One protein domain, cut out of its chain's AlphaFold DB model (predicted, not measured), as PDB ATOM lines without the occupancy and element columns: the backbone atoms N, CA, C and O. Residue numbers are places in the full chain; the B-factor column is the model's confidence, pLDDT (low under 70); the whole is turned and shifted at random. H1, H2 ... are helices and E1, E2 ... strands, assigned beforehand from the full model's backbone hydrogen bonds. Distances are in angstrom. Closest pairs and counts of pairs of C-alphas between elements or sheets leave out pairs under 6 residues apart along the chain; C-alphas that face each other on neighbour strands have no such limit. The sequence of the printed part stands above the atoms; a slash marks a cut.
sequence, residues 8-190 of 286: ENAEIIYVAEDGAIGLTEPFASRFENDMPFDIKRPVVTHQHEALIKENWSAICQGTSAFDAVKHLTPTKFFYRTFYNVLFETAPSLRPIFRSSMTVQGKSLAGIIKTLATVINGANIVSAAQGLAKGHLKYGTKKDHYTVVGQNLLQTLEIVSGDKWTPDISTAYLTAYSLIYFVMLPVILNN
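What this domain is: This is residues 8 to 190 of the 286 residues of the protein "Nitric oxide dioxygenase" of Aphanomyces astaci (UniProt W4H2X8). A helical body is built round the hairpin of its two longest helices, H9 and H10: H5 packs on H9, H8 packs on H10, H3 crosses H10, and H7 packs on H3. The small strand hairpin of E1 and E2, with H1 and H2, lies at one end of the longest axis, and H4 at the other. The printed part has 183 residues with ten named helices and two antiparallel strands, in the order H1, E1, E2, then H2 to H10, and is mostly helix. It is compact, with a radius of gyration of the C-alphas of 16.2 A and spans of 51 by 37 by 26 A.

How they stand to each other: After H1, residues 8 to 12, strands E1, 13 to 15, and E2, 21 to 23, form an antiparallel hairpin, with N 14 and O 22 within hydrogen-bond range at 2.9 A. H2, residues 25 to 34, is apart from H3, residues 46 to 61. H5, residues 74 to 89, touches H3 with residues 74 to 78 alone, about perpendicular at 76 degrees; the closest C-alphas, Cys 60 and Pro 74, are 5.6 A apart. H4, residues 68 to 71, is close to H5 but not clearly touching, the closest C-alphas, His 71 and Phe 77, being 5.2 A apart. H6, residues 91 to 96, touches H5 only at the corner, and only just, with 3 pairs of C-alphas within 8 A; Phe 87 and Arg 94 are closest, 6.6 A. H7, residues 101 to 116, touches H3 with residues 112 to 116 alone, at a shallow tilt of 30 degrees, opposite ways; the closest C-alphas, Glu 49 and Ala 116, are 5.0 A apart. H9, residues 142 to 163, touches H5 at a steep tilt of 45 degrees, closest at the C-alphas of Phe 82 and Thr 155, 5.4 A. The hub H10, residues 166 to 188, touches five helices, among them H8, residues 124 to 136; Gln 129 and Met 183 have the closest C-alphas, 5.1 A. H9 and H10 form a helical hairpin at 17 degrees, with the C-alphas of Lys 142 and Ile 187 closest, 6.3 A. Every O i to N i+4 pair is within hydrogen-bond range in H3, H5, H7 and H8, against 4 of 6 in H2, 15 of 18 in H9, 17 of 19 in H10, 0 of 1 in H1 and 0 of 2 in H6, where O i to N i+3 gives 1 of 2 in H1 and 2 of 3 in H6; H4 is too short for such a pair.

Where its parts are: H1 begins at C-alpha 8, (148.222, 106.645, 126.958), and H10 ends at C-alpha 188, (137.605, 113.891, 139.588). H3 is 22.4 A long, H5 22.5 A, H7 22.6 A, H8 18.6 A, H9 30.7 A and H10 30.8 A. H9 has a kink of 36 degrees near residue 157, and H10 one of 44 degrees near residue 182.

The domain as a whole: The C-alphas of Pro 26 and Val 69 are the two farthest apart, 51.4 A. The printed part has no cut, and the link from H2 to H3, 11 residues, is long. Mean pLDDT of the printed part is 91.6, with residues 8 to 9 and 121 to 122 under 70.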
ATOM      1  N   GLU A   8     149.127 105.906 126.055       60.56
ATOM      2  CA  GLU A   8     148.222 106.645 126.958       60.56
ATOM      3  C   GLU A   8     147.917 108.080 126.494       60.56
ATOM      4  O   GLU A   8     146.816 108.585 126.700       60.56
ATOM      5  N   ASN A   9     148.869 108.754 125.844       69.56
ATOM      6  CA  ASN A   9     148.661 110.114 125.354       69.56
ATOM      7  C   ASN A   9     147.755 110.127 124.111       69.56
ATOM      8  O   ASN A   9     146.989 111.074 123.938       69.56
ATOM      9  N   ALA A  10     147.812 109.079 123.281       73.31
ATOM     10  CA  ALA A  10     147.014 108.954 122.060       73.31
ATOM     11  C   ALA A  10     145.519 108.693 122.327       73.31
ATOM     12  O   ALA A  10     144.691 108.928 121.449       73.31
ATOM     13  N   GLU A  11     145.156 108.240 123.531       86.75
ATOM     14  CA  GLU A  11     143.754 108.100 123.946       86.75
ATOM     15  C   GLU A  11     143.131 109.431 124.388       86.75
ATOM     16  O   GLU A  11     141.910 109.573 124.357       86.75
ATOM     17  N   ILE A  12     143.946 110.413 124.788       92.06
ATOM     18  CA  ILE A  12     143.484 111.678 125.384       92.06
ATOM     19  C   ILE A  12     143.550 112.825 124.377       92.06
ATOM     20  O   ILE A  12     142.593 113.593 124.256       92.06
ATOM     21  N   ILE A  13     144.662 112.940 123.652       93.19
ATOM     22  CA  ILE A  13     144.890 114.002 122.672       93.19
ATOM     23  C   ILE A  13     145.204 113.435 121.290       93.19
ATOM     24  O   ILE A  13     145.758 112.345 121.158       93.19
ATOM     25  N   TYR A  14     144.915 114.224 120.261       92.12
ATOM     26  CA  TYR A  14     145.425 114.009 118.911       92.12
ATOM     27  C   TYR A  14     146.275 115.205 118.473       92.12
ATOM     28  O   TYR A  14     146.110 116.320 118.973       92.12
ATOM     29  N   VAL A  15     147.170 114.963 117.516       91.12
ATOM     30  CA  VAL A  15     147.933 116.003 116.817       91.12
ATOM     31  C   VAL A  15     147.529 115.948 115.347       91.12
ATOM     32  O   VAL A  15     147.661 114.899 114.717       91.12
ATOM     33  N   ALA A  16     146.980 117.042 114.830       90.62
ATOM     34  CA  ALA A  16     146.597 117.173 113.428       90.62
ATOM     35  C   ALA A  16     147.830 117.332 112.520       90.62
ATOM     36  O   ALA A  16     148.937 117.596 112.989       90.62
ATOM     37  N   GLU A  17     147.642 117.183 111.204       89.38
ATOM     38  CA  GLU A  17     148.729 117.299 110.216       89.38
ATOM     39  C   GLU A  17     149.411 118.675 110.234       89.38
ATOM     40  O   GLU A  17     150.615 118.776 110.004       89.38
ATOM     41  N   ASP A  18     148.653 119.724 110.551       89.31
ATOM     42  CA  ASP A  18     149.134 121.100 110.684       89.31
ATOM     43  C   ASP A  18     149.784 121.392 112.050       89.31
ATOM     44  O   ASP A  18     150.186 122.527 112.307       89.31
ATOM     45  N   GLY A  19     149.888 120.386 112.923       88.88
ATOM     46  CA  GLY A  19     150.450 120.496 114.266       88.88
ATOM     47  C   GLY A  19     149.461 120.945 115.342       88.88
ATOM     48  O   GLY A  19     149.848 121.005 116.510       88.88
ATOM     49  N   ALA A  20     148.196 121.237 115.012       92.81
ATOM     50  CA  ALA A  20     147.205 121.592 116.024       92.81
ATOM     51  C   ALA A  20     146.948 120.425 116.994       92.81
ATOM     52  O   ALA A  20     146.900 119.262 116.590       92.81
ATOM     53  N   ILE A  21     146.751 120.735 118.277       93.69
ATOM     54  CA  ILE A  21     146.467 119.733 119.314       93.69
ATOM     55  C   ILE A  21     145.023 119.868 119.776       93.69
ATOM     56  O   ILE A  21     144.595 120.947 120.189       93.69
ATOM     57  N   GLY A  22     144.291 118.759 119.760       94.75
ATOM     58  CA  GLY A  22     142.936 118.669 120.295       94.75
ATOM     59  C   GLY A  22     142.753 117.447 121.189       94.75
ATOM     60  O   GLY A  22     143.663 116.635 121.357       94.75
ATOM     61  N   LEU A  23     141.564 117.320 121.772       95.56
ATOM     62  CA  LEU A  23     141.161 116.136 122.535       95.56
ATOM     63  C   LEU A  23     140.586 115.074 121.605       95.56
ATOM     64  O   LEU A  23     139.858 115.407 120.672       95.56
ATOM     65  N   THR A  24     140.828 113.796 121.886       95.81
ATOM     66  CA  THR A  24     140.092 112.735 121.185       95.81
ATOM     67  C   THR A  24     138.597 112.834 121.507       95.81
ATOM     68  O   THR A  24     138.204 113.206 122.617       95.81
ATOM     69  N   GLU A  25     137.740 112.481 120.548       94.81
ATOM     70  CA  GLU A  25     136.286 112.553 120.739       94.81
ATOM     71  C   GLU A  25     135.782 111.700 121.922       94.81
ATOM     72  O   GLU A  25     134.984 112.214 122.715       94.81
ATOM     73  N   PRO A  26     136.262 110.451 122.134       96.06
ATOM     74  CA  PRO A  26     135.863 109.659 123.296       96.06
ATOM     75  C   PRO A  26     136.245 110.318 124.626       96.06
ATOM     76  O   PRO A  26     135.460 110.294 125.576       96.06
ATOM     77  N   PHE A  27     137.434 110.926 124.701       95.94
ATOM     78  CA  PHE A  27     137.892 111.596 125.913       95.94
ATOM     79  C   PHE A  27     137.084 112.864 126.191       95.94
ATOM     80  O   PHE A  27     136.599 113.054 127.306       95.94
ATOM     81  N   ALA A  28     136.899 113.713 125.179       96.12
ATOM     82  CA  ALA A  28     136.156 114.956 125.337       96.12
ATOM     83  C   ALA A  28     134.694 114.699 125.727       96.12
ATOM     84  O   ALA A  28     134.206 115.310 126.677       96.12
ATOM     85  N   SER A  29     134.035 113.735 125.075       96.69
ATOM     86  CA  SER A  29     132.662 113.327 125.398       96.69
ATOM     87  C   SER A  29     132.519 112.850 126.845       96.69
ATOM     88  O   SER A  29     131.544 113.181 127.516       96.69
ATOM     89  N   ARG A  30     133.505 112.100 127.358       96.75
ATOM     90  CA  ARG A  30     133.486 111.578 128.734       96.75
ATOM     91  C   ARG A  30     133.439 112.682 129.795       96.75
ATOM     92  O   ARG A  30     132.830 112.471 130.837       96.75
ATOM     93  N   PHE A  31     134.086 113.819 129.542       96.25
ATOM     94  CA  PHE A  31     134.255 114.905 130.515       96.25
ATOM     95  C   PHE A  31     133.515 116.194 130.129       96.25
ATOM     96  O   PHE A  31     133.710 117.239 130.744       96.25
ATOM     97  N   GLU A  32     132.664 116.151 129.106       95.19
ATOM     98  CA  GLU A  32     131.995 117.335 128.565       95.19
ATOM     99  C   GLU A  32     131.133 118.060 129.606       95.19
ATOM    100  O   GLU A  32     131.232 119.279 129.755       95.19
ATOM    101  N   ASN A  33     130.350 117.296 130.371       96.06
ATOM    102  CA  ASN A  33     129.504 117.813 131.451       96.06
ATOM    103  C   ASN A  33     130.321 118.335 132.637       96.06
ATOM    104  O   ASN A  33     129.816 119.103 133.455       96.06
ATOM    105  N   ASP A  34     131.583 117.917 132.744       96.25
ATOM    106  CA  ASP A  34     132.478 118.385 133.787       96.25
ATOM    107  C   ASP A  34     133.156 119.707 133.440       96.25
ATOM    108  O   ASP A  34     133.562 120.427 134.353       96.25
ATOM    109  N   MET A  35     133.270 120.036 132.155       96.00
ATOM    110  CA  MET A  35     133.883 121.276 131.705       96.00
ATOM    111  C   MET A  35     132.920 122.450 131.935       96.00
ATOM    112  O   MET A  35     131.843 122.463 131.344       96.00
ATOM    113  N   PRO A  36     133.273 123.465 132.738       95.44
ATOM    114  CA  PRO A  36     132.404 124.612 133.011       95.44
ATOM    115  C   PRO A  36     132.454 125.683 131.913       95.44
ATOM    116  O   PRO A  36     131.573 126.531 131.856       95.44
ATOM    117  N   PHE A  37     133.476 125.665 131.054       96.00
ATOM    118  CA  PHE A  37     133.634 126.626 129.962       96.00
ATOM    119  C   PHE A  37     132.875 126.178 128.712       96.00
ATOM    120  O   PHE A  37     132.658 124.980 128.504       96.00
ATOM    121  N   ASP A  38     132.519 127.130 127.854       94.25
ATOM    122  CA  ASP A  38     131.750 126.867 126.630       94.25
ATOM    123  C   ASP A  38     132.541 126.064 125.583       94.25
ATOM    124  O   ASP A  38     131.965 125.370 124.747       94.25
ATOM    125  N   ILE A  39     133.876 126.086 125.652       95.31
ATOM    126  CA  ILE A  39     134.745 125.339 124.737       95.31
ATOM    127  C   ILE A  39     134.808 123.863 125.162       95.31
ATOM    128  O   ILE A  39     135.673 123.461 125.938       95.31
ATOM    129  N   LYS A  40     133.897 123.038 124.629       95.81
ATOM    130  CA  LYS A  40     133.816 121.585 124.914       95.81
ATOM    131  C   LYS A  40     134.750 120.707 124.082       95.81
ATOM    132  O   LYS A  40     134.950 119.537 124.405       95.81
ATOM    133  N   ARG A  41     135.286 121.252 122.991       96.50
ATOM    134  CA  ARG A  41     136.202 120.579 122.059       96.50
ATOM    135  C   ARG A  41     137.358 121.525 121.718       96.50
ATOM    136  O   ARG A  41     137.410 122.056 120.612       96.50
ATOM    137  N   PRO A  42     138.237 121.840 122.683       96.69
ATOM    138  CA  PRO A  42     139.328 122.770 122.439       96.69
ATOM    139  C   PRO A  42     140.320 122.184 121.432       96.69
ATOM    140  O   PRO A  42     140.795 121.061 121.598       96.69
ATOM    141  N   VAL A  43     140.657 122.985 120.422       96.69
ATOM    142  CA  VAL A  43     141.727 122.701 119.460       96.69
ATOM    143  C   VAL A  43     142.698 123.876 119.476       96.69
ATOM    144  O   VAL A  43     142.369 124.993 119.077       96.69
ATOM    145  N   VAL A  44     143.901 123.643 119.988       96.81
ATOM    146  CA  VAL A  44     144.953 124.657 120.081       96.81
ATOM    147  C   VAL A  44     145.761 124.647 118.789       96.81
ATOM    148  O   VAL A  44     146.402 123.652 118.463       96.81
ATOM    149  N   THR A  45     145.723 125.761 118.060       96.38
ATOM    150  CA  THR A  45     146.409 125.949 116.777       96.38
ATOM    151  C   THR A  45     147.677 126.783 116.953       96.38
ATOM    152  O   THR A  45     147.855 127.478 117.959       96.38
ATOM    153  N   HIS A  46     148.558 126.776 115.951       95.25
ATOM    154  CA  HIS A  46     149.727 127.660 115.946       95.25
ATOM    155  C   HIS A  46     149.346 129.146 115.994       95.25
ATOM    156  O   HIS A  46     150.082 129.940 116.579       95.25
ATOM    157  N   GLN A  47     148.179 129.512 115.455       96.56
ATOM    158  CA  GLN A  47     147.651 130.869 115.569       96.56
ATOM    159  C   GLN A  47     147.295 131.215 117.019       96.56
ATOM    160  O   GLN A  47     147.642 132.300 117.480       96.56
ATOM    161  N   HIS A  48     146.670 130.296 117.765       97.75
ATOM    162  CA  HIS A  48     146.416 130.500 119.194       97.75
ATOM    163  C   HIS A  48     147.725 130.716 119.968       97.75
ATOM    164  O   HIS A  48     147.824 131.667 120.744       97.75
ATOM    165  N   GLU A  49     148.758 129.899 119.725       95.31
ATOM    166  CA  GLU A  49     150.068 130.109 120.358       95.31
ATOM    167  C   GLU A  49     150.696 131.458 119.984       95.31
ATOM    168  O   GLU A  49     151.281 132.112 120.847       95.31
ATOM    169  N   ALA A  50     150.605 131.873 118.717       96.88
ATOM    170  CA  ALA A  50     151.150 133.147 118.257       96.88
ATOM    171  C   ALA A  50     150.472 134.330 118.961       96.88
ATOM    172  O   ALA A  50     151.170 135.173 119.525       96.88
ATOM    173  N   LEU A  51     149.135 134.330 119.026       98.44
ATOM    174  CA  LEU A  51     148.347 135.349 119.725       98.44
ATOM    175  C   LEU A  51     148.705 135.430 121.214       98.44
ATOM    176  O   LEU A  51     148.942 136.519 121.734       98.44
ATOM    177  N   ILE A  52     148.805 134.283 121.893       97.94
ATOM    178  CA  ILE A  52     149.193 134.221 123.311       97.94
ATOM    179  C   ILE A  52     150.615 134.763 123.511       97.94
ATOM    180  O   ILE A  52     150.856 135.539 124.436       97.94
ATOM    181  N   LYS A  53     151.576 134.369 122.664       97.06
ATOM    182  CA  LYS A  53     152.977 134.822 122.764       97.06
ATOM    183  C   LYS A  53     153.101 136.322 122.525       97.06
ATOM    184  O   LYS A  53     153.820 136.991 123.266       97.06
ATOM    185  N   GLU A  54     152.420 136.843 121.510       98.00
ATOM    186  CA  GLU A  54     152.434 138.266 121.179       98.00
ATOM    187  C   GLU A  54     151.799 139.097 122.296       98.00
ATOM    188  O   GLU A  54     152.427 140.034 122.795       98.00
ATOM    189  N   ASN A  55     150.608 138.707 122.761       98.25
ATOM    190  CA  ASN A  55     149.932 139.385 123.861       98.25
ATOM    191  C   ASN A  55     150.772 139.353 125.146       98.25
ATOM    192  O   ASN A  55     150.992 140.391 125.770       98.25
ATOM    193  N   TRP A  56     151.329 138.194 125.504       97.19
ATOM    194  CA  TRP A  56     152.192 138.081 126.678       97.19
ATOM    195  C   TRP A  56     153.471 138.919 126.558       97.19
ATOM    196  O   TRP A  56     153.917 139.511 127.544       97.19
ATOM    197  N   SER A  57     154.052 139.009 125.358       96.94
ATOM    198  CA  SER A  57     155.198 139.882 125.085       96.94
ATOM    199  C   SER A  57     154.835 141.355 125.287       96.94
ATOM    200  O   SER A  57     155.577 142.076 125.956       96.94
ATOM    201  N   ALA A  58     153.669 141.788 124.797       97.62
ATOM    202  CA  ALA A  58     153.165 143.144 125.005       97.62
ATOM    203  C   ALA A  58     152.930 143.445 126.496       97.62
ATOM    204  O   ALA A  58     153.372 144.484 126.989       97.62
ATOM    205  N   ILE A  59     152.326 142.513 127.244       96.88
ATOM    206  CA  ILE A  59     152.171 142.622 128.703       96.88
ATOM    207  C   ILE A  59     153.534 142.769 129.382       96.88
ATOM    208  O   ILE A  59     153.703 143.655 130.215       96.88
ATOM    209  N   CYS A  60     154.527 141.956 129.017       95.00
ATOM    210  CA  CYS A  60     155.870 142.039 129.599       95.00
ATOM    211  C   CYS A  60     156.591 143.363 129.289       95.00
ATOM    212  O   CYS A  60     157.406 143.802 130.102       95.00
ATOM    213  N   GLN A  61     156.299 143.991 128.148       96.25
ATOM    214  CA  GLN A  61     156.848 145.297 127.759       96.25
ATOM    215  C   GLN A  61     156.101 146.477 128.405       96.25
ATOM    216  O   GLN A  61     156.650 147.574 128.477       96.25
ATOM    217  N   GLY A  62     154.896 146.239 128.931       96.62
ATOM    218  CA  GLY A  62     153.999 147.261 129.460       96.62
ATOM    219  C   GLY A  62     153.037 147.757 128.380       96.62
ATOM    220  O   GLY A  62     153.437 148.425 127.430       96.62
ATOM    221  N   THR A  63     151.756 147.427 128.533       97.69
ATOM    222  CA  THR A  63     150.678 147.874 127.637       97.69
ATOM    223  C   THR A  63     150.179 149.272 128.007       97.69
ATOM    224  O   THR A  63     150.651 149.884 128.966       97.69
ATOM    225  N   SER A  64     149.160 149.762 127.297       97.50
ATOM    226  CA  SER A  64     148.453 151.004 127.641       97.50
ATOM    227  C   SER A  64     147.853 151.023 129.055       97.50
ATOM    228  O   SER A  64     147.656 152.101 129.612       97.50
ATOM    229  N   ALA A  65     147.586 149.860 129.657       97.25
ATOM    230  CA  ALA A  65     147.078 149.757 131.025       97.25
ATOM    231  C   ALA A  65     148.181 149.873 132.095       97.25
ATOM    232  O   ALA A  65     147.880 150.036 133.279       97.25
ATOM    233  N   PHE A  66     149.457 149.764 131.713       97.81
ATOM    234  CA  PHE A  66     150.564 149.740 132.661       97.81
ATOM    235  C   PHE A  66     151.000 151.149 133.085       97.81
ATOM    236  O   PHE A  66     151.466 151.956 132.284       97.81
ATOM    237  N   ASP A  67     150.937 151.401 134.391       96.88
ATOM    238  CA  ASP A  67     151.473 152.598 135.040       96.88
ATOM    239  C   ASP A  67     152.715 152.229 135.874       96.88
ATOM    240  O   ASP A  67     152.623 151.550 136.907       96.88
ATOM    241  N   ALA A  68     153.890 152.685 135.431       94.94
ATOM    242  CA  ALA A  68     155.165 152.390 136.082       94.94
ATOM    243  C   ALA A  68     155.278 152.992 137.493       94.94
ATOM    244  O   ALA A  68     155.918 152.391 138.359       94.94
ATOM    245  N   VAL A  69     154.630 154.132 137.754       94.44
ATOM    246  CA  VAL A  69     154.644 154.781 139.074       94.44
ATOM    247  C   VAL A  69     153.832 153.954 140.067       94.44
ATOM    248  O   VAL A  69     154.266 153.742 141.200       94.44
ATOM    249  N   LYS A  70     152.677 153.429 139.642       93.69
ATOM    250  CA  LYS A  70     151.797 152.631 140.513       93.69
ATOM    251  C   LYS A  70     152.279 151.200 140.708       93.69
ATOM    252  O   LYS A  70     152.182 150.652 141.809       93.69
ATOM    253  N   HIS A  71     152.758 150.566 139.643       92.88
ATOM    254  CA  HIS A  71     152.959 149.117 139.633       92.88
ATOM    255  C   HIS A  71     154.425 148.684 139.603       92.88
ATOM    256  O   HIS A  71     154.702 147.505 139.836       92.88
ATOM    257  N   LEU A  72     155.362 149.619 139.418       91.62
ATOM    258  CA  LEU A  72     156.815 149.421 139.342       91.62
ATOM    259  C   LEU A  72     157.279 148.632 138.110       91.62
ATOM    260  O   LEU A  72     158.113 149.122 137.359       91.62
ATOM    261  N   THR A  73     156.770 147.414 137.890       92.81
ATOM    262  CA  THR A  73     157.088 146.605 136.699       92.81
ATOM    263  C   THR A  73     155.837 145.935 136.127       92.81
ATOM    264  O   THR A  73     154.910 145.641 136.890       92.81
ATOM    265  N   PRO A  74     155.798 145.619 134.819       93.69
ATOM    266  CA  PRO A  74     154.635 144.961 134.222       93.69
ATOM    267  C   PRO A  74     154.353 143.580 134.828       93.69
ATOM    268  O   PRO A  74     153.207 143.224 135.086       93.69
ATOM    269  N   THR A  75     155.397 142.825 135.185       88.94
ATOM    270  CA  THR A  75     155.237 141.553 135.908       88.94
ATOM    271  C   THR A  75     154.550 141.753 137.260       88.94
ATOM    272  O   THR A  75     153.665 140.974 137.609       88.94
ATOM    273  N   LYS A  76     154.926 142.800 138.014       89.38
ATOM    274  CA  LYS A  76     154.272 143.143 139.286       89.38
ATOM    275  C   LYS A  76     152.827 143.565 139.095       89.38
ATOM    276  O   LYS A  76     151.987 143.188 139.911       89.38
ATOM    277  N   PHE A  77     152.540 144.313 138.034       94.62
ATOM    278  CA  PHE A  77     151.177 144.672 137.664       94.62
ATOM    279  C   PHE A  77     150.322 143.422 137.411       94.62
ATOM    280  O   PHE A  77     149.262 143.285 138.016       94.62
ATOM    281  N   PHE A  78     150.825 142.474 136.616       94.06
ATOM    282  CA  PHE A  78     150.124 141.232 136.284       94.06
ATOM    283  C   PHE A  78     149.737 140.400 137.507       94.06
ATOM    284  O   PHE A  78     148.549 140.177 137.744       94.06
ATOM    285  N   TYR A  79     150.705 139.970 138.323       90.44
ATOM    286  CA  TYR A  79     150.368 139.068 139.427       90.44
ATOM    287  C   TYR A  79     149.574 139.767 140.540       90.44
ATOM    288  O   TYR A  79     148.762 139.122 141.195       90.44
ATOM    289  N   ARG A  80     149.773 141.076 140.769       91.69
ATOM    290  CA  ARG A  80     148.959 141.820 141.747       91.69
ATOM    291  C   ARG A  80     147.517 141.933 141.279       91.69
ATOM    292  O   ARG A  80     146.622 141.714 142.083       91.69
ATOM    293  N   THR A  81     147.304 142.228 139.997       95.00
ATOM    294  CA  THR A  81     145.958 142.283 139.413       95.00
ATOM    295  C   THR A  81     145.265 140.931 139.546       95.00
ATOM    296  O   THR A  81     144.159 140.885 140.070       95.00
ATOM    297  N   PHE A  82     145.955 139.834 139.213       94.75
ATOM    298  CA  PHE A  82     145.437 138.476 139.405       94.75
ATOM    299  C   PHE A  82     144.960 138.223 140.835       94.75
ATOM    300  O   PHE A  82     143.789 137.927 141.054       94.75
ATOM    301  N   TYR A  83     145.840 138.396 141.828       91.69
ATOM    302  CA  TYR A  83     145.495 138.098 143.221       91.69
ATOM    303  C   TYR A  83     144.459 139.053 143.811       91.69
ATOM    304  O   TYR A  83     143.652 138.621 144.631       91.69
ATOM    305  N   ASN A  84     144.447 140.318 143.387       92.12
ATOM    306  CA  ASN A  84     143.411 141.260 143.796       92.12
ATOM    307  C   ASN A  84     142.045 140.782 143.303       92.12
ATOM    308  O   ASN A  84     141.170 140.516 144.122       92.12
ATOM    309  N   VAL A  85     141.901 140.553 141.995       93.44
ATOM    310  CA  VAL A  85     140.636 140.088 141.413       93.44
ATOM    311  C   VAL A  85     140.244 138.722 141.998       93.44
ATOM    312  O   VAL A  85     139.079 138.495 142.324       93.44
ATOM    313  N   LEU A  86     141.204 137.809 142.195       93.75
ATOM    314  CA  LEU A  86     140.930 136.456 142.689       93.75
ATOM    315  C   LEU A  86     140.386 136.489 144.111       93.75
ATOM    316  O   LEU A  86     139.422 135.803 144.428       93.75
ATOM    317  N   PHE A  87     141.008 137.276 144.983       91.25
ATOM    318  CA  PHE A  87     140.623 137.314 146.386       91.25
ATOM    319  C   PHE A  87     139.476 138.275 146.685       91.25
ATOM    320  O   PHE A  87     138.901 138.180 147.769       91.25
ATOM    321  N   GLU A  88     139.141 139.171 145.759       91.50
ATOM    322  CA  GLU A  88     137.883 139.924 145.772       91.50
ATOM    323  C   GLU A  88     136.699 139.019 145.408       91.50
ATOM    324  O   GLU A  88     135.668 139.057 146.075       91.50
ATOM    325  N   THR A  89     136.860 138.168 144.392       89.69
ATOM    326  CA  THR A  89     135.786 137.294 143.881       89.69
ATOM    327  C   THR A  89     135.645 135.979 144.650       89.69
ATOM    328  O   THR A  89     134.534 135.485 144.835       89.69
ATOM    329  N   ALA A  90     136.752 135.413 145.132       90.62
ATOM    330  CA  ALA A  90     136.805 134.131 145.826       90.62
ATOM    331  C   ALA A  90     137.768 134.190 147.032       90.62
ATOM    332  O   ALA A  90     138.827 133.548 147.039       90.62
ATOM    333  N   PRO A  91     137.418 134.942 148.097       89.31
ATOM    334  CA  PRO A  91     138.273 135.113 149.276       89.31
ATOM    335  C   PRO A  91     138.605 133.791 149.985       89.31
ATOM    336  O   PRO A  91     139.671 133.677 150.589       89.31
ATOM    337  N   SER A  92     137.740 132.780 149.862       87.06
ATOM    338  CA  SER A  92     137.947 131.430 150.403       87.06
ATOM    339  C   SER A  92     139.136 130.688 149.787       87.06
ATOM    340  O   SER A  92     139.602 129.712 150.367       87.06
ATOM    341  N   LEU A  93     139.670 131.144 148.646       88.12
ATOM    342  CA  LEU A  93     140.856 130.549 148.026       88.12
ATOM    343  C   LEU A  93     142.167 131.020 148.661       88.12
ATOM    344  O   LEU A  93     143.192 130.372 148.455       88.12
ATOM    345  N   ARG A  94     142.165 132.107 149.450       85.50
ATOM    346  CA  ARG A  94     143.379 132.649 150.095       85.50
ATOM    347  C   ARG A  94     144.227 131.581 150.801       85.50
ATOM    348  O   ARG A  94     145.434 131.578 150.563       85.50
ATOM    349  N   PRO A  95     143.661 130.644 151.591       83.50
ATOM    350  CA  PRO A  95     144.468 129.663 152.315       83.50
ATOM    351  C   PRO A  95     145.183 128.634 151.428       83.50
ATOM    352  O   PRO A  95     146.079 127.951 151.916       83.50
ATOM    353  N   ILE A  96     144.826 128.512 150.144       83.75
ATOM    354  CA  ILE A  96     145.515 127.639 149.174       83.75
ATOM    355  C   ILE A  96     146.845 128.274 148.735       83.75
ATOM    356  O   ILE A  96     147.841 127.590 148.489       83.75
ATOM    357  N   PHE A  97     146.896 129.606 148.681       82.62
ATOM    358  CA  PHE A  97     148.029 130.382 148.185       82.62
ATOM    359  C   PHE A  97     148.989 130.759 149.323       82.62
ATOM    360  O   PHE A  97     149.052 131.908 149.759       82.62
ATOM    361  N   ARG A  98     149.764 129.773 149.796       75.62
ATOM    362  CA  ARG A  98     150.613 129.882 151.007       75.62
ATOM    363  C   ARG A  98     152.055 130.357 150.778       75.62
ATOM    364  O   ARG A  98     152.781 130.611 151.730       75.62
ATOM    365  N   SER A  99     152.513 130.428 149.527       74.00
ATOM    366  CA  SER A  99     153.864 130.932 149.208       74.00
ATOM    367  C   SER A  99     153.899 132.459 149.201       74.00
ATOM    368  O   SER A  99     152.855 133.099 149.221       74.00
ATOM    369  N   SER A 100     155.068 133.082 149.098       71.75
ATOM    370  CA  SER A 100     155.076 134.537 148.951       71.75
ATOM    371  C   SER A 100     154.537 135.014 147.608       71.75
ATOM    372  O   SER A 100     154.640 134.313 146.599       71.75
ATOM    373  N   MET A 101     154.013 136.241 147.570       73.31
ATOM    374  CA  MET A 101     153.463 136.843 146.351       73.31
ATOM    375  C   MET A 101     154.498 136.887 145.207       73.31
ATOM    376  O   MET A 101     154.146 136.758 144.039       73.31
ATOM    377  N   THR A 102     155.792 136.992 145.533       70.25
ATOM    378  CA  THR A 102     156.889 136.924 144.553       70.25
ATOM    379  C   THR A 102     157.040 135.524 143.949       70.25
ATOM    380  O   THR A 102     157.170 135.390 142.731       70.25
ATOM    381  N   VAL A 103     157.019 134.469 144.777       71.75
ATOM    382  CA  VAL A 103     157.050 133.070 144.302       71.75
ATOM    383  C   VAL A 103     155.808 132.785 143.463       71.75
ATOM    384  O   VAL A 103     155.901 132.279 142.348       71.75
ATOM    385  N   GLN A 104     154.651 133.176 143.987       75.44
ATOM    386  CA  GLN A 104     153.354 133.020 143.353       75.44
ATOM    387  C   GLN A 104     153.271 133.732 141.995       75.44
ATOM    388  O   GLN A 104     152.763 133.156 141.035       75.44
ATOM    389  N   GLY A 105     153.821 134.945 141.877       74.81
ATOM    390  CA  GLY A 105     153.884 135.678 140.612       74.81
ATOM    391  C   GLY A 105     154.726 134.969 139.547       74.81
ATOM    392  O   GLY A 105     154.333 134.931 138.381       74.81
ATOM    393  N   LYS A 106     155.846 134.338 139.937       74.31
ATOM    394  CA  LYS A 106     156.651 133.503 139.023       74.31
ATOM    395  C   LYS A 106     155.873 132.268 138.562       74.31
ATOM    396  O   LYS A 106     155.899 131.953 137.374       74.31
ATOM    397  N   SER A 107     155.162 131.598 139.472       78.38
ATOM    398  CA  SER A 107     154.314 130.449 139.129       78.38
ATOM    399  C   SER A 107     153.201 130.833 138.151       78.38
ATOM    400  O   SER A 107     152.974 130.116 137.180       78.38
ATOM    401  N   LEU A 108     152.563 131.990 138.352       81.94
ATOM    402  CA  LEU A 108     151.502 132.490 137.475       81.94
ATOM    403  C   LEU A 108     152.014 132.816 136.061       81.94
ATOM    404  O   LEU A 108     151.388 132.430 135.078       81.94
ATOM    405  N   ALA A 109     153.184 133.448 135.936       82.06
ATOM    406  CA  ALA A 109     153.835 133.628 134.633       82.06
ATOM    407  C   ALA A 109     154.177 132.278 133.964       82.06
ATOM    408  O   ALA A 109     154.133 132.151 132.739       82.06
ATOM    409  N   GLY A 110     154.471 131.253 134.770       83.81
ATOM    410  CA  GLY A 110     154.629 129.873 134.317       83.81
ATOM    411  C   GLY A 110     153.374 129.309 133.647       83.81
ATOM    412  O   GLY A 110     153.507 128.637 132.628       83.81
ATOM    413  N   ILE A 111     152.174 129.643 134.140       85.06
ATOM    414  CA  ILE A 111     150.907 129.244 133.502       85.06
ATOM    415  C   ILE A 111     150.833 129.812 132.086       85.06
ATOM    416  O   ILE A 111     150.583 129.062 131.148       85.06
ATOM    417  N   ILE A 112     151.124 131.105 131.905       89.00
ATOM    418  CA  ILE A 112     151.105 131.726 130.572       89.00
ATOM    419  C   ILE A 112     152.101 131.047 129.637       89.00
ATOM    420  O   ILE A 112     151.764 130.754 128.493       89.00
ATOM    421  N   LYS A 113     153.303 130.728 130.130       87.44
ATOM    422  CA  LYS A 113     154.290 129.974 129.354       87.44
ATOM    423  C   LYS A 113     153.746 128.608 128.928       87.44
ATOM    424  O   LYS A 113     153.898 128.261 127.765       87.44
ATOM    425  N   THR A 114     153.099 127.868 129.828       87.12
ATOM    426  CA  THR A 114     152.472 126.579 129.500       87.12
ATOM    427  C   THR A 114     151.402 126.736 128.424       87.12
ATOM    428  O   THR A 114     151.431 125.989 127.451       87.12
ATOM    429  N   LEU A 115     150.510 127.725 128.551       90.06
ATOM    430  CA  LEU A 115     149.468 128.005 127.553       90.06
ATOM    431  C   LEU A 115     150.059 128.421 126.196       90.06
ATOM    432  O   LEU A 115     149.524 128.064 125.152       90.06
ATOM    433  N   ALA A 116     151.187 129.132 126.205       88.56
ATOM    434  CA  ALA A 116     151.885 129.580 125.005       88.56
ATOM    435  C   ALA A 116     152.656 128.463 124.278       88.56
ATOM    436  O   ALA A 116     153.096 128.678 123.153       88.56
ATOM    437  N   THR A 117     152.899 127.312 124.911       85.81
ATOM    438  CA  THR A 117     153.756 126.248 124.350       85.81
ATOM    439  C   THR A 117     153.089 124.879 124.337       85.81
ATOM    440  O   THR A 117     153.785 123.863 124.347       85.81
ATOM    441  N   VAL A 118     151.757 124.838 124.356       82.81
ATOM    442  CA  VAL A 118     150.974 123.597 124.379       82.81
ATOM    443  C   VAL A 118     151.348 122.670 123.220       82.81
ATOM    444  O   VAL A 118     151.541 121.479 123.451       82.81
ATOM    445  N   ILE A 119     151.521 123.204 122.006       82.38
ATOM    446  CA  ILE A 119     151.807 122.417 120.795       82.38
ATOM    447  C   ILE A 119     153.203 121.790 120.850       82.38
ATOM    448  O   ILE A 119     153.425 120.676 120.385       82.38
ATOM    449  N   ASN A 120     154.152 122.489 121.470       71.88
ATOM    450  CA  ASN A 120     155.548 122.057 121.554       71.88
ATOM    451  C   ASN A 120     155.847 121.209 122.803       71.88
ATOM    452  O   ASN A 120     156.984 120.779 123.013       71.88
ATOM    453  N   GLY A 121     154.849 120.987 123.660       64.31
ATOM    454  CA  GLY A 121     154.991 120.228 124.891       64.31
ATOM    455  C   GLY A 121     155.051 118.730 124.619       64.31
ATOM    456  O   GLY A 121     154.018 118.061 124.605       64.31
ATOM    457  N   ALA A 122     156.258 118.176 124.475       59.59
ATOM    458  CA  ALA A 122     156.432 116.731 124.571       59.59
ATOM    459  C   ALA A 122     155.812 116.258 125.899       59.59
ATOM    460  O   ALA A 122     156.216 116.703 126.973       59.59
ATOM    461  N   ASN A 123     154.817 115.372 125.813       78.50
ATOM    462  CA  ASN A 123     154.126 114.793 126.965       78.50
ATOM    463  C   ASN A 123     153.260 115.775 127.795       78.50
ATOM    464  O   ASN A 123     153.236 115.706 129.028       78.50
ATOM    465  N   ILE A 124     152.515 116.669 127.127       85.44
ATOM    466  CA  ILE A 124     151.584 117.613 127.780       85.44
ATOM    467  C   ILE A 124     150.579 116.932 128.723       85.44
ATOM    468  O   ILE A 124     150.265 117.476 129.779       85.44
ATOM    469  N   VAL A 125     150.138 115.716 128.387       89.94
ATOM    470  CA  VAL A 125     149.222 114.913 129.209       89.94
ATOM    471  C   VAL A 125     149.827 114.600 130.573       89.94
ATOM    472  O   VAL A 125     149.266 114.985 131.599       89.94
ATOM    473  N   SER A 126     151.000 113.958 130.602       89.56
ATOM    474  CA  SER A 126     151.668 113.608 131.859       89.56
ATOM    475  C   SER A 126     152.031 114.849 132.673       89.56
ATOM    476  O   SER A 126     151.843 114.863 133.891       89.56
ATOM    477  N   ALA A 127     152.486 115.918 132.010       87.75
ATOM    478  CA  ALA A 127     152.808 117.176 132.675       87.75
ATOM    479  C   ALA A 127     151.573 117.797 133.353       87.75
ATOM    480  O   ALA A 127     151.614 118.099 134.546       87.75
ATOM    481  N   ALA A 128     150.458 117.936 132.630       91.44
ATOM    482  CA  ALA A 128     149.220 118.503 133.162       91.44
ATOM    483  C   ALA A 128     148.625 117.637 134.286       91.44
ATOM    484  O   ALA A 128     148.258 118.147 135.344       91.44
ATOM    485  N   GLN A 129     148.605 116.315 134.123       93.44
ATOM    486  CA  GLN A 129     148.139 115.408 135.174       93.44
ATOM    487  C   GLN A 129     149.060 115.406 136.401       93.44
ATOM    488  O   GLN A 129     148.581 115.329 137.534       93.44
ATOM    489  N   GLY A 130     150.376 115.539 136.212       91.06
ATOM    490  CA  GLY A 130     151.338 115.732 137.297       91.06
ATOM    491  C   GLY A 130     151.076 117.018 138.083       91.06
ATOM    492  O   GLY A 130     151.084 116.995 139.317       91.06
ATOM    493  N   LEU A 131     150.755 118.116 137.387       89.88
ATOM    494  CA  LEU A 131     150.327 119.367 138.020       89.88
ATOM    495  C   LEU A 131     149.045 119.171 138.835       89.88
ATOM    496  O   LEU A 131     148.991 119.595 139.989       89.88
ATOM    497  N   ALA A 132     148.050 118.466 138.288       92.81
ATOM    498  CA  ALA A 132     146.795 118.196 138.987       92.81
ATOM    499  C   ALA A 132     147.036 117.425 140.293       92.81
ATOM    500  O   ALA A 132     146.531 117.819 141.344       92.81
ATOM    501  N   LYS A 133     147.892 116.392 140.259       93.56
ATOM    502  CA  LYS A 133     148.305 115.640 141.459       93.56
ATOM    503  C   LYS A 133     148.988 116.536 142.496       93.56
ATOM    504  O   LYS A 133     148.765 116.375 143.693       93.56
ATOM    505  N   GLY A 134     149.816 117.481 142.050       89.44
ATOM    506  CA  GLY A 134     150.435 118.480 142.921       89.44
ATOM    507  C   GLY A 134     149.405 119.401 143.579       89.44
ATOM    508  O   GLY A 134     149.477 119.637 144.782       89.44
ATOM    509  N   HIS A 135     148.418 119.870 142.817       91.06
ATOM    510  CA  HIS A 135     147.369 120.771 143.298       91.06
ATOM    511  C   HIS A 135     146.445 120.140 144.346       91.06
ATOM    512  O   HIS A 135     146.032 120.828 145.277       91.06
ATOM    513  N   LEU A 136     146.170 118.834 144.257       89.62
ATOM    514  CA  LEU A 136     145.377 118.121 145.268       89.62
ATOM    515  C   LEU A 136     145.989 118.228 146.673       89.62
ATOM    516  O   LEU A 136     145.258 118.334 147.653       89.62
ATOM    517  N   LYS A 137     147.325 118.295 146.779       86.75
ATOM    518  CA  LYS A 137     148.037 118.465 148.059       86.75
ATOM    519  C   LYS A 137     147.788 119.824 148.720       86.75
ATOM    520  O   LYS A 137     147.999 119.961 149.919       86.75
ATOM    521  N   TYR A 138     147.356 120.816 147.943       84.56
ATOM    522  CA  TYR A 138     147.004 122.154 148.423       84.56
ATOM    523  C   TYR A 138     145.496 122.325 148.644       84.56
ATOM    524  O   TYR A 138     145.042 123.415 148.981       84.56
ATOM    525  N   GLY A 139     144.720 121.259 148.445       88.19
ATOM    526  CA  GLY A 139     143.275 121.275 148.616       88.19
ATOM    527  C   GLY A 139     142.488 121.828 147.434       88.19
ATOM    528  O   GLY A 139     141.312 122.174 147.565       88.19
ATOM    529  N   THR A 140     143.114 121.928 146.258       91.19
ATOM    530  CA  THR A 140     142.454 122.454 145.063       91.19
ATOM    531  C   THR A 140     141.359 121.507 144.573       91.19
ATOM    532  O   THR A 140     141.632 120.369 144.200       91.19
ATOM    533  N   LYS A 141     140.123 122.010 144.523       92.44
ATOM    534  CA  LYS A 141     138.933 121.318 144.014       92.44
ATOM    535  C   LYS A 141     138.658 121.703 142.566       92.44
ATOM    536  O   LYS A 141     139.171 122.713 142.085       92.44
ATOM    537  N   LYS A 142     137.799 120.934 141.892       94.44
ATOM    538  CA  LYS A 142     137.346 121.203 140.519       94.44
ATOM    539  C   LYS A 142     136.914 122.658 140.323       94.44
ATOM    540  O   LYS A 142     137.477 123.324 139.461       94.44
ATOM    541  N   ASP A 143     136.019 123.164 141.168       93.50
ATOM    542  CA  ASP A 143     135.469 124.521 141.041       93.50
ATOM    543  C   ASP A 143     136.532 125.620 141.167       93.50
ATOM    544  O   ASP A 143     136.390 126.695 140.588       93.50
ATOM    545  N   HIS A 144     137.642 125.350 141.864       93.94
ATOM    546  CA  HIS A 144     138.736 126.314 141.977       93.94
ATOM    547  C   HIS A 144     139.416 126.552 140.621       93.94
ATOM    548  O   HIS A 144     139.851 127.668 140.356       93.94
ATOM    549  N   TYR A 145     139.486 125.543 139.745       94.56
ATOM    550  CA  TYR A 145     140.018 125.716 138.390       94.56
ATOM    551  C   TYR A 145     139.104 126.609 137.552       94.56
ATOM    552  O   TYR A 145     139.593 127.502 136.869       94.56
ATOM    553  N   THR A 146     137.784 126.458 137.669       95.19
ATOM    554  CA  THR A 146     136.821 127.355 137.014       95.19
ATOM    555  C   THR A 146     137.077 128.809 137.394       95.19
ATOM    556  O   THR A 146     137.286 129.652 136.521       95.19
ATOM    557  N   VAL A 147     137.137 129.080 138.702       95.31
ATOM    558  CA  VAL A 147     137.376 130.425 139.240       95.31
ATOM    559  C   VAL A 147     138.727 130.965 138.773       95.31
ATOM    560  O   VAL A 147     138.806 132.096 138.305       95.31
ATOM    561  N   VAL A 148     139.791 130.158 138.841       93.44
ATOM    562  CA  VAL A 148     141.135 130.567 138.403       93.44
ATOM    563  C   VAL A 148     141.186 130.846 136.901       93.44
ATOM    564  O   VAL A 148     141.828 131.811 136.499       93.44
ATOM    565  N   GLY A 149     140.520 130.047 136.062       94.88
ATOM    566  CA  GLY A 149     140.473 130.270 134.614       94.88
ATOM    567  C   GLY A 149     139.752 131.569 134.247       94.88
ATOM    568  O   GLY A 149     140.280 132.367 133.474       94.88
ATOM    569  N   GLN A 150     138.594 131.824 134.861       96.06
ATOM    570  CA  GLN A 150     137.851 133.079 134.689       96.06
ATOM    571  C   GLN A 150     138.670 134.283 135.168       96.06
ATOM    572  O   GLN A 150     138.810 135.276 134.454       96.06
ATOM    573  N   ASN A 151     139.271 134.162 136.351       96.06
ATOM    574  CA  ASN A 151     140.111 135.194 136.937       96.06
ATOM    575  C   ASN A 151     141.358 135.495 136.090       96.06
ATOM    576  O   ASN A 151     141.732 136.659 135.932       96.06
ATOM    577  N   LEU A 152     141.985 134.465 135.515       95.75
ATOM    578  CA  LEU A 152     143.129 134.616 134.622       95.75
ATOM    579  C   LEU A 152     142.755 135.426 133.378       95.75
ATOM    580  O   LEU A 152     143.475 136.359 133.034       95.75
ATOM    581  N   LEU A 153     141.633 135.105 132.733       97.12
ATOM    582  CA  LEU A 153     141.153 135.813 131.541       97.12
ATOM    583  C   LEU A 153     140.787 137.265 131.854       97.12
ATOM    584  O   LEU A 153     141.248 138.159 131.150       97.12
ATOM    585  N   GLN A 154     140.065 137.510 132.951       97.62
ATOM    586  CA  GLN A 154     139.758 138.872 133.403       97.62
ATOM    587  C   GLN A 154     141.035 139.669 133.703       97.62
ATOM    588  O   GLN A 154     141.150 140.845 133.363       97.62
ATOM    589  N   THR A 155     142.029 139.030 134.322       97.19
ATOM    590  CA  THR A 155     143.323 139.665 134.580       97.19
ATOM    591  C   THR A 155     144.029 140.015 133.280       97.19
ATOM    592  O   THR A 155     144.514 141.135 133.146       97.19
ATOM    593  N   LEU A 156     144.106 139.068 132.340       97.75
ATOM    594  CA  LEU A 156     144.757 139.261 131.046       97.75
ATOM    595  C   LEU A 156     144.098 140.387 130.254       97.75
ATOM    596  O   LEU A 156     144.821 141.201 129.689       97.75
ATOM    597  N   GLU A 157     142.772 140.493 130.283       98.31
ATOM    598  CA  GLU A 157     142.029 141.614 129.709       98.31
ATOM    599  C   GLU A 157     142.469 142.955 130.309       98.31
ATOM    600  O   GLU A 157     142.914 143.842 129.578       98.31
ATOM    601  N   ILE A 158     142.443 143.072 131.642       97.94
ATOM    602  CA  ILE A 158     142.833 144.302 132.347       97.94
ATOM    603  C   ILE A 158     144.269 144.701 132.001       97.94
ATOM    604  O   ILE A 158     144.528 145.856 131.667       97.94
ATOM    605  N   VAL A 159     145.218 143.762 132.082       97.69
ATOM    606  CA  VAL A 159     146.637 144.091 131.881       97.69
ATOM    607  C   VAL A 159     147.032 144.211 130.416       97.69
ATOM    608  O   VAL A 159     148.097 144.750 130.123       97.69
ATOM    609  N   SER A 160     146.202 143.736 129.490       98.00
ATOM    610  CA  SER A 160     146.420 143.912 128.052       98.00
ATOM    611  C   SER A 160     146.016 145.301 127.565       98.00
ATOM    612  O   SER A 160     146.589 145.780 126.586       98.00
ATOM    613  N   GLY A 161     145.059 145.955 128.231       97.56
ATOM    614  CA  GLY A 161     144.536 147.251 127.800       97.56
ATOM    615  C   GLY A 161     144.043 147.209 126.349       97.56
ATOM    616  O   GLY A 161     143.338 146.290 125.943       97.56
ATOM    617  N   ASP A 162     144.478 148.175 125.544       97.44
ATOM    618  CA  ASP A 162     144.191 148.280 124.102       97.44
ATOM    619  C   ASP A 162     144.658 147.085 123.247       97.44
ATOM    620  O   ASP A 162     144.256 146.967 122.091       97.44
ATOM    621  N   LYS A 163     145.505 146.200 123.787       97.94
ATOM    622  CA  LYS A 163     145.944 144.973 123.107       97.94
ATOM    623  C   LYS A 163     144.992 143.800 123.296       97.94
ATOM    624  O   LYS A 163     145.236 142.759 122.695       97.94
ATOM    625  N   TRP A 164     143.962 143.915 124.133       98.50
ATOM    626  CA  TRP A 164     142.996 142.837 124.315       98.50
ATOM    627  C   TRP A 164     142.029 142.759 123.133       98.50
ATOM    628  O   TRP A 164     141.446 143.763 122.728       98.50
ATOM    629  N   THR A 165     141.832 141.559 122.589       98.50
ATOM    630  CA  THR A 165     140.886 141.311 121.494       98.50
ATOM    631  C   THR A 165     140.089 140.028 121.745       98.50
ATOM    632  O   THR A 165     140.551 139.152 122.488       98.50
ATOM    633  N   PRO A 166     138.913 139.860 121.106       98.31
ATOM    634  CA  PRO A 166     138.150 138.613 121.185       98.31
ATOM    635  C   PRO A 166     138.945 137.375 120.740       98.31
ATOM    636  O   PRO A 166     138.806 136.308 121.339       98.31
ATOM    637  N   ASP A 167     139.824 137.519 119.745       98.38
ATOM    638  CA  ASP A 167     140.677 136.428 119.260       98.38
ATOM    639  C   ASP A 167     141.714 136.013 120.310       98.38
ATOM    640  O   ASP A 167     141.943 134.822 120.521       98.38
ATOM    641  N   ILE A 168     142.305 136.980 121.023       98.50
ATOM    642  CA  ILE A 168     143.239 136.711 122.125       98.50
ATOM    643  C   ILE A 168     142.507 136.021 123.282       98.50
ATOM    644  O   ILE A 168     142.993 135.010 123.792       98.50
ATOM    645  N   SER A 169     141.321 136.513 123.658       98.25
ATOM    646  CA  SER A 169     140.463 135.871 124.665       98.25
ATOM    647  C   SER A 169     140.177 134.410 124.304       98.25
ATOM    648  O   SER A 169     140.416 133.501 125.104       98.25
ATOM    649  N   THR A 170     139.759 134.170 123.058       98.38
ATOM    650  CA  THR A 170     139.459 132.830 122.539       98.38
ATOM    651  C   THR A 170     140.695 131.933 122.545       98.38
ATOM    652  O   THR A 170     140.605 130.776 122.960       98.38
ATOM    653  N   ALA A 171     141.863 132.452 122.155       98.31
ATOM    654  CA  ALA A 171     143.116 131.703 122.179       98.31
ATOM    655  C   ALA A 171     143.477 131.247 123.604       98.31
ATOM    656  O   ALA A 171     143.718 130.056 123.824       98.31
ATOM    657  N   TYR A 172     143.452 132.162 124.582       98.31
ATOM    658  CA  TYR A 172     143.718 131.834 125.986       98.31
ATOM    659  C   TYR A 172     142.700 130.844 126.553       98.31
ATOM    660  O   TYR A 172     143.103 129.859 127.176       98.31
ATOM    661  N   LEU A 173     141.401 131.067 126.325       98.06
ATOM    662  CA  LEU A 173     140.349 130.181 126.825       98.06
ATOM    663  C   LEU A 173     140.449 128.782 126.206       98.06
ATOM    664  O   LEU A 173     140.272 127.791 126.914       98.06
ATOM    665  N   THR A 174     140.777 128.682 124.916       98.25
ATOM    666  CA  THR A 174     140.958 127.397 124.225       98.25
ATOM    667  C   THR A 174     142.135 126.625 124.810       98.25
ATOM    668  O   THR A 174     141.989 125.452 125.162       98.25
ATOM    669  N   ALA A 175     143.288 127.284 124.975       97.31
ATOM    670  CA  ALA A 175     144.470 126.668 125.571       97.31
ATOM    671  C   ALA A 175     144.218 126.248 127.027       97.31
ATOM    672  O   ALA A 175     144.557 125.130 127.416       97.31
ATOM    673  N   TYR A 176     143.576 127.111 127.821       97.38
ATOM    674  CA  TYR A 176     143.224 126.808 129.206       97.38
ATOM    675  C   TYR A 176     142.275 125.608 129.293       97.38
ATOM    676  O   TYR A 176     142.521 124.683 130.067       97.38
ATOM    677  N   SER A 177     141.230 125.592 128.462       97.50
ATOM    678  CA  SER A 177     140.237 124.515 128.432       97.50
ATOM    679  C   SER A 177     140.871 123.178 128.057       97.50
ATOM    680  O   SER A 177     140.573 122.179 128.706       97.50
ATOM    681  N   LEU A 178     141.792 123.147 127.080       96.81
ATOM    682  CA  LEU A 178     142.524 121.925 126.724       96.81
ATOM    683  C   LEU A 178     143.274 121.357 127.936       96.81
ATOM    684  O   LEU A 178     143.111 120.184 128.271       96.81
ATOM    685  N   ILE A 179     144.069 122.189 128.615       95.50
ATOM    686  CA  ILE A 179     144.835 121.758 129.790       95.50
ATOM    687  C   ILE A 179     143.899 121.305 130.907       95.50
ATOM    688  O   ILE A 179     144.132 120.260 131.513       95.50
ATOM    689  N   TYR A 180     142.819 122.044 131.154       96.81
ATOM    690  CA  TYR A 180     141.872 121.688 132.198       96.81
ATOM    691  C   TYR A 180     141.194 120.341 131.917       96.81
ATOM    692  O   TYR A 180     141.173 119.490 132.805       96.81
ATOM    693  N   PHE A 181     140.753 120.086 130.680       97.00
ATOM    694  CA  PHE A 181     140.219 118.783 130.262       97.00
ATOM    695  C   PHE A 181     141.190 117.642 130.562       97.00
ATOM    696  O   PHE A 181     140.810 116.639 131.159       97.00
ATOM    697  N   VAL A 182     142.460 117.813 130.199       95.75
ATOM    698  CA  VAL A 182     143.512 116.813 130.436       95.75
ATOM    699  C   VAL A 182     143.732 116.550 131.936       95.75
ATOM    700  O   VAL A 182     144.099 115.437 132.324       95.75
ATOM    701  N   MET A 183     143.477 117.544 132.795       96.25
ATOM    702  CA  MET A 183     143.573 117.425 134.255       96.25
ATOM    703  C   MET A 183     142.336 116.784 134.908       96.25
ATOM    704  O   MET A 183     142.475 116.204 135.989       96.25
ATOM    705  N   LEU A 184     141.152 116.850 134.285       96.94
ATOM    706  CA  LEU A 184     139.888 116.358 134.860       96.94
ATOM    707  C   LEU A 184     139.937 114.905 135.363       96.94
ATOM    708  O   LEU A 184     139.477 114.683 136.483       96.94
ATOM    709  N   PRO A 185     140.538 113.923 134.656       95.81
ATOM    710  CA  PRO A 185     140.650 112.560 135.174       95.81
ATOM    711  C   PRO A 185     141.342 112.482 136.537       95.81
ATOM    712  O   PRO A 185     140.967 111.668 137.375       95.81
ATOM    713  N   VAL A 186     142.352 113.317 136.784       96.25
ATOM    714  CA  VAL A 186     143.035 113.354 138.083       96.25
ATOM    715  C   VAL A 186     142.171 114.072 139.110       96.25
ATOM    716  O   VAL A 186     142.021 113.580 140.223       96.25
ATOM    717  N   ILE A 187     141.589 115.212 138.741       96.31
ATOM    718  CA  ILE A 187     140.801 116.051 139.651       96.31
ATOM    719  C   ILE A 187     139.541 115.324 140.145       96.31
ATOM    720  O   ILE A 187     139.177 115.474 141.304       96.31
ATOM    721  N   LEU A 188     138.878 114.552 139.281       95.81
ATOM    722  CA  LEU A 188     137.605 113.891 139.588       95.81
ATOM    723  C   LEU A 188     137.768 112.557 140.324       95.81
ATOM    724  O   LEU A 188     136.877 112.165 141.068       95.81
ATOM    725  N   ASN A 189     138.887 111.856 140.122       95.44
ATOM    726  CA  ASN A 189     139.112 110.525 140.701       95.44
ATOM    727  C   ASN A 189     139.960 110.547 141.983       95.44
ATOM    728  O   ASN A 189     140.361 109.490 142.462       95.44
ATOM    729  N   ASN A 190     140.300 111.726 142.507       94.94
ATOM    730  CA  ASN A 190     141.125 111.853 143.704       94.94
ATOM    731  C   ASN A 190     140.555 112.925 144.629       94.94
ATOM    732  O   ASN A 190     140.098 113.974 144.177       94.94
TER     733      ASN A 190